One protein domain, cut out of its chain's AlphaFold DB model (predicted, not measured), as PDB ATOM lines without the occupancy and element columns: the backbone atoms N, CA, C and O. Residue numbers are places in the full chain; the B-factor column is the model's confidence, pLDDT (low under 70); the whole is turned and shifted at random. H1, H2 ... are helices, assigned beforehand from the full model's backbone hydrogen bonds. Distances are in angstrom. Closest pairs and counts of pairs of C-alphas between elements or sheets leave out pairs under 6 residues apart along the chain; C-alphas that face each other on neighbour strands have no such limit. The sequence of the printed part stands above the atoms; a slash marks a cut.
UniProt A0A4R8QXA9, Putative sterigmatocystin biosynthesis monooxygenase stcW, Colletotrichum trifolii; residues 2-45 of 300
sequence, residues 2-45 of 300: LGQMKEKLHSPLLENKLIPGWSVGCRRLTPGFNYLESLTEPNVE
ATOM      1  N   LEU A   2     -35.978  -4.379 144.382       84.81
ATOM      2  CA  LEU A   2     -36.154  -3.908 142.992       84.81
ATOM      3  C   LEU A   2     -36.606  -2.440 142.881       84.81
ATOM      4  O   LEU A   2     -36.020  -1.683 142.118       84.81
ATOM      5  N   GLY A   3     -37.589  -2.017 143.686       87.75
ATOM      6  CA  GLY A   3     -38.038  -0.617 143.714       87.75
ATOM      7  C   GLY A   3     -36.928   0.376 144.075       87.75
ATOM      8  O   GLY A   3     -36.804   1.396 143.415       87.75
ATOM      9  N   GLN A   4     -36.063   0.031 145.036       88.06
ATOM     10  CA  GLN A   4     -34.933   0.880 145.438       88.06
ATOM     11  C   GLN A   4     -33.860   0.978 144.347       88.06
ATOM     12  O   GLN A   4     -33.239   2.021 144.204       88.06
ATOM     13  N   MET A   5     -33.620  -0.089 143.574       90.44
ATOM     14  CA  MET A   5     -32.672  -0.024 142.454       90.44
ATOM     15  C   MET A   5     -33.179   0.906 141.352       90.44
ATOM     16  O   MET A   5     -32.421   1.736 140.868       90.44
ATOM     17  N   LYS A   6     -34.466   0.798 140.995       90.69
ATOM     18  CA  LYS A   6     -35.099   1.688 140.010       90.69
ATOM     19  C   LYS A   6     -35.076   3.142 140.463       90.69
ATOM     20  O   LYS A   6     -34.700   4.020 139.698       90.69
ATOM     21  N   GLU A   7     -35.424   3.367 141.729       91.12
ATOM     22  CA  GLU A   7     -35.384   4.689 142.343       91.12
ATOM     23  C   GLU A   7     -33.986   5.299 142.277       91.12
ATOM     24  O   GLU A   7     -33.884   6.456 141.932       91.12
ATOM     25  N   LYS A   8     -32.912   4.544 142.534       91.12
ATOM     26  CA  LYS A   8     -31.545   5.095 142.542       91.12
ATOM     27  C   LYS A   8     -30.920   5.287 141.158       91.12
ATOM     28  O   LYS A   8     -30.065   6.146 141.006       91.12
ATOM     29  N   LEU A   9     -31.288   4.465 140.172       91.94
ATOM     30  CA  LEU A   9     -30.662   4.486 138.842       91.94
ATOM     31  C   LEU A   9     -31.230   5.565 137.917       91.94
ATOM     32  O   LEU A   9     -30.518   6.007 137.020       91.94
ATOM     33  N   HIS A  10     -32.507   5.935 138.075       87.94
ATOM     34  CA  HIS A  10     -33.191   6.967 137.279       87.94
ATOM     35  C   HIS A  10     -32.997   6.868 135.743       87.94
ATOM     36  O   HIS A  10     -33.130   7.860 135.027       87.94
ATOM     37  N   SER A  11     -32.687   5.678 135.212       89.44
ATOM     38  CA  SER A  11     -32.318   5.464 133.810       89.44
ATOM     39  C   SER A  11     -32.835   4.109 133.321       89.44
ATOM     40  O   SER A  11     -32.341   3.073 133.775       89.44
ATOM     41  N   PRO A  12     -33.767   4.077 132.347       90.06
ATOM     42  CA  PRO A  12     -34.296   2.826 131.800       90.06
ATOM     43  C   PRO A  12     -33.216   1.914 131.200       90.06
ATOM     44  O   PRO A  12     -33.339   0.688 131.245       90.06
ATOM     45  N   LEU A  13     -32.150   2.506 130.650       89.12
ATOM     46  CA  LEU A  13     -31.024   1.762 130.090       89.12
ATOM     47  C   LEU A  13     -30.234   1.051 131.196       89.12
ATOM     48  O   LEU A  13     -29.971  -0.145 131.080       89.12
ATOM     49  N   LEU A  14     -29.912   1.753 132.287       91.88
ATOM     50  CA  LEU A  14     -29.204   1.163 133.428       91.88
ATOM     51  C   LEU A  14     -30.073   0.155 134.179       91.88
ATOM     52  O   LEU A  14     -29.574  -0.888 134.589       91.88
ATOM     53  N   GLU A  15     -31.375   0.416 134.318       92.38
ATOM     54  CA  GLU A  15     -32.322  -0.533 134.911       92.38
ATOM     55  C   GLU A  15     -32.316  -1.872 134.167       92.38
ATOM     56  O   GLU A  15     -32.220  -2.920 134.802       92.38
ATOM     57  N   ASN A  16     -32.366  -1.845 132.831       91.12
ATOM     58  CA  ASN A  16     -32.323  -3.053 132.005       91.12
ATOM     59  C   ASN A  16     -31.000  -3.821 132.184       91.12
ATOM     60  O   ASN A  16     -30.992  -5.047 132.248       91.12
ATOM     61  N   LYS A  17     -29.876  -3.106 132.312       89.94
ATOM     62  CA  LYS A  17     -28.543  -3.718 132.411       89.94
ATOM     63  C   LYS A  17     -28.181  -4.223 133.811       89.94
ATOM     64  O   LYS A  17     -27.467  -5.216 133.919       89.94
ATOM     65  N   LEU A  18     -28.622  -3.543 134.869       90.12
ATOM     66  CA  LEU A  18     -28.132  -3.771 136.235       90.12
ATOM     67  C   LEU A  18     -29.120  -4.505 137.134       90.12
ATOM     68  O   LEU A  18     -28.692  -5.088 138.131       90.12
ATOM     69  N   ILE A  19     -30.421  -4.480 136.828       90.50
ATOM     70  CA  ILE A  19     -31.401  -5.229 137.616       90.50
ATOM     71  C   ILE A  19     -31.274  -6.717 137.256       90.50
ATOM     72  O   ILE A  19     -31.549  -7.097 136.119       90.50
ATOM     73  N   PRO A  20     -30.861  -7.575 138.206       89.06
ATOM     74  CA  PRO A  20     -30.616  -8.982 137.927       89.06
ATOM     75  C   PRO A  20     -31.915  -9.743 137.634       89.06
ATOM     76  O   PRO A  20     -32.931  -9.538 138.297       89.06
ATOM     77  N   GLY A  21     -31.852 -10.677 136.682       89.19
ATOM     78  CA  GLY A  21     -32.939 -11.610 136.353       89.19
ATOM     79  C   GLY A  21     -32.962 -12.891 137.199       89.19
ATOM     80  O   GLY A  21     -33.746 -13.789 136.920       89.19
ATOM     81  N   TRP A  22     -32.092 -12.991 138.203       89.94
ATOM     82  CA  TRP A  22     -31.913 -14.151 139.082       89.94
ATOM     83  C   TRP A  22     -32.247 -13.800 140.533       89.94
ATOM     84  O   TRP A  22     -32.309 -12.626 140.912       89.94
ATOM     85  N   SER A  23     -32.445 -14.824 141.362       91.06
ATOM     86  CA  SER A  23     -32.864 -14.665 142.754       91.06
ATOM     87  C   SER A  23     -31.863 -13.858 143.587       91.06
ATOM     88  O   SER A  23     -30.638 -13.996 143.466       91.06
ATOM     89  N   VAL A  24     -32.389 -13.038 144.505       89.94
ATOM     90  CA  VAL A  24     -31.577 -12.317 145.496       89.94
ATOM     91  C   VAL A  24     -30.798 -13.332 146.336       89.94
ATOM     92  O   VAL A  24     -31.379 -14.262 146.888       89.94
ATOM     93  N   GLY A  25     -29.481 -13.143 146.437       89.06
ATOM     94  CA  GLY A  25     -28.587 -14.041 147.173       89.06
ATOM     95  C   GLY A  25     -27.921 -15.133 146.332       89.06
ATOM     96  O   GLY A  25     -26.982 -15.750 146.830       89.06
ATOM     97  N   CYS A  26     -28.304 -15.330 145.060       91.12
ATOM     98  CA  CYS A  26     -27.562 -16.229 144.158       91.12
ATOM     99  C   CYS A  26     -26.095 -15.787 143.994       91.12
ATOM    100  O   CYS A  26     -25.171 -16.598 143.914       91.12
ATOM    101  N   ARG A  27     -25.866 -14.469 144.028       90.62
ATOM    102  CA  ARG A  27     -24.546 -13.859 144.210       90.62
ATOM    103  C   ARG A  27     -24.443 -13.253 145.600       90.62
ATOM    104  O   ARG A  27     -25.448 -12.835 146.182       90.62
ATOM    105  N   ARG A  28     -23.205 -13.119 146.081       89.62
ATOM    106  CA  ARG A  28     -22.913 -12.324 147.277       89.62
ATOM    107  C   ARG A  28     -23.465 -10.917 147.086       89.62
ATOM    108  O   ARG A  28     -23.223 -10.313 146.046       89.62
ATOM    109  N   LEU A  29     -24.187 -10.415 148.085       86.75
ATOM    110  CA  LEU A  29     -24.778  -9.084 148.021       86.75
ATOM    111  C   LEU A  29     -23.675  -8.027 147.900       86.75
ATOM    112  O   LEU A  29     -22.866  -7.828 148.804       86.75
ATOM    113  N   THR A  30     -23.673  -7.383 146.746       83.06
ATOM    114  CA  THR A  30     -22.896  -6.216 146.339       83.06
ATOM    115  C   THR A  30     -23.835  -5.378 145.461       83.06
ATOM    116  O   THR A  30     -24.829  -5.924 144.963       83.06
ATOM    117  N   PRO A  31     -23.602  -4.074 145.254       78.31
ATOM    118  CA  PRO A  31     -22.484  -3.233 145.686       78.31
ATOM    119  C   PRO A  31     -22.747  -2.490 147.009       78.31
ATOM    120  O   PRO A  31     -23.803  -2.632 147.622       78.31
ATOM    121  N   GLY A  32     -21.740  -1.750 147.485       80.69
ATOM    122  CA  GLY A  32     -21.804  -0.984 148.731       80.69
ATOM    123  C   GLY A  32     -22.648   0.291 148.634       80.69
ATOM    124  O   GLY A  32     -23.312   0.560 147.631       80.69
ATOM    125  N   PHE A  33     -22.607   1.091 149.698       85.12
ATOM    126  CA  PHE A  33     -23.278   2.390 149.757       85.12
ATOM    127  C   PHE A  33     -22.877   3.290 148.576       85.12
ATOM    128  O   PHE A  33     -21.714   3.306 148.178       85.12
ATOM    129  N   ASN A  34     -23.844   4.040 148.046       90.69
ATOM    130  CA  ASN A  34     -23.692   5.051 146.991       90.69
ATOM    131  C   ASN A  34     -23.243   4.550 145.606       90.69
ATOM    132  O   ASN A  34     -23.048   5.366 144.709       90.69
ATOM    133  N   TYR A  35     -23.077   3.241 145.392       93.12
ATOM    134  CA  TYR A  35     -22.634   2.753 144.084       93.12
ATOM    135  C   TYR A  35     -23.665   3.020 142.983       93.12
ATOM    136  O   TYR A  35     -23.292   3.494 141.919       93.12
ATOM    137  N   LEU A  36     -24.950   2.737 143.221       92.56
ATOM    138  CA  LEU A  36     -25.977   2.923 142.186       92.56
ATOM    139  C   LEU A  36     -26.148   4.403 141.830       92.56
ATOM    140  O   LEU A  36     -26.279   4.732 140.658       92.56
ATOM    141  N   GLU A  37     -26.075   5.276 142.831       92.94
ATOM    142  CA  GLU A  37     -26.122   6.729 142.685       92.94
ATOM    143  C   GLU A  37     -24.921   7.243 141.877       92.94
ATOM    144  O   GLU A  37     -25.091   8.041 140.956       92.94
ATOM    145  N   SER A  38     -23.719   6.707 142.137       94.75
ATOM    146  CA  SER A  38     -22.496   7.102 141.424       94.75
ATOM    147  C   SER A  38     -22.553   6.871 139.911       94.75
ATOM    148  O   SER A  38     -21.892   7.581 139.163       94.75
ATOM    149  N   LEU A  39     -23.372   5.923 139.440       94.06
ATOM    150  CA  LEU A  39     -23.530   5.628 138.010       94.06
ATOM    151  C   LEU A  39     -24.312   6.706 137.246       94.06
ATOM    152  O   LEU A  39     -24.391   6.640 136.023       94.06
ATOM    153  N   THR A  40     -24.916   7.657 137.962       92.12
ATOM    154  CA  THR A  40     -25.734   8.743 137.398       92.12
ATOM    155  C   THR A  40     -25.063  10.115 137.480       92.12
ATOM    156  O   THR A  40     -25.625  11.102 137.010       92.12
ATOM    157  N   GLU A  41     -23.862  10.188 138.060       94.75
ATOM    158  CA  GLU A  41     -23.099  11.429 138.174       94.75
ATOM    159  C   GLU A  41     -22.653  11.941 136.790       94.75
ATOM    160  O   GLU A  41     -22.302  11.147 135.914       94.75
ATOM    161  N   PRO A  42     -22.606  13.268 136.566       95.75
ATOM    162  CA  PRO A  42     -22.347  13.851 135.245       95.75
ATOM    163  C   PRO A  42     -20.937  13.576 134.702       95.75
ATOM    164  O   PRO A  42     -20.682  13.792 133.521       95.75
ATOM    165  N   ASN A  43     -20.011  13.132 135.554       95.88
ATOM    166  CA  ASN A  43     -18.641  12.764 135.198       95.88
ATOM    167  C   ASN A  43     -18.438  11.244 135.067       95.88
ATOM    168  O   ASN A  43     -17.292  10.795 135.016       95.88
ATOM    169  N   VAL A  44     -19.517  10.456 135.068       95.50
ATOM    170  CA  VAL A  44     -19.469   8.998 134.960       95.50
ATOM    171  C   VAL A  44     -20.148   8.556 133.673       95.50
ATOM    172  O   VAL A  44     -21.310   8.854 133.418       95.50
ATOM    173  N   GLU A  45     -19.408   7.795 132.874       93.06
ATOM    174  CA  GLU A  45     -19.925   7.119 131.693       93.06
ATOM    175  C   GLU A  45     -19.956   5.610 131.951       93.06
ATOM    176  O   GLU A  45     -18.944   4.999 132.298       93.06
TER     177      GLU A  45
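Overview. This is residues 2 to 45 of the 300 residues of the protein "Putative sterigmatocystin biosynthesis monooxygenase stcW" of Colletotrichum trifolii (UniProt A0A4R8QXA9). Two short helices, H1 and H2, are joined by a tight turn at a steep angle; from H2 a long loop swings away and comes back to H3, a four-residue helix that packs on H1. Of the loop, residues 25 to 33 stick out, and a tail without a named element follows H3. The printed part has 44 residues with three named helices, in the order H1, H2, H3, and no named strand; the class is all helix, though under half of the residues, 19 of 44, are in named elements. The whole is only just compact, close to loose, with a radius of gyration of the C-alphas of 10.9 A, and it is elongated, spanning 32 by 20 by 17 A.

Along the chain. Begin at C-alpha 2, at (-36.154, -3.908, 142.992); from there H1 runs through residues 2 to 9, 10.9 A from first to last C-alpha. Pass two residues and find C-alpha 12 at (-34.296, 2.826, 131.800), where H2 begins; it holds residues 12 to 18 and is 10.1 A long from first to last C-alpha. Then read along residues 19 to 34, 16 residues with no named element, until you reach H3, residues 35 to 38, 5.1 A from first to last C-alpha. It ends at C-alpha 38, at (-22.496, 7.102, 141.424).

Arrangement. Start with H1, which touches both other helices. Look first at Lys 6 and Glu 15: their C-alphas, the closest of H1 and H2, are 6.2 A apart. These two helices only just touch, with 3 pairs of C-alphas within 8 A, and touch only at the corner by their link. Their lines stand at a steep tilt of 66 degrees, and they run opposite ways. Next look at Lys 8 and Glu 37: their C-alphas, the closest of H1 and H3, are 5.7 A apart, and H1 and H3 touch. H2 and H3 are apart. In H1 and H2 every O i to N i+4 pair is within hydrogen-bond range; H3 is too short for such a pair, but its one O i to N i+3 pair is within range.

Size, cuts and confidence. The two C-alphas farthest apart are those of Ser 23 and Asn 43, at 31.8 A, while the first and last printed C-alphas, those of Leu 2 and Glu 45, are 22.6 A apart. The link from H1 to H2 is tight, and the link from H2 to H3 is long, with residues 25 to 33 of it standing free. The printed part has no cut. The mean pLDDT of the printed part is 90.2, and no printed residue is under 70.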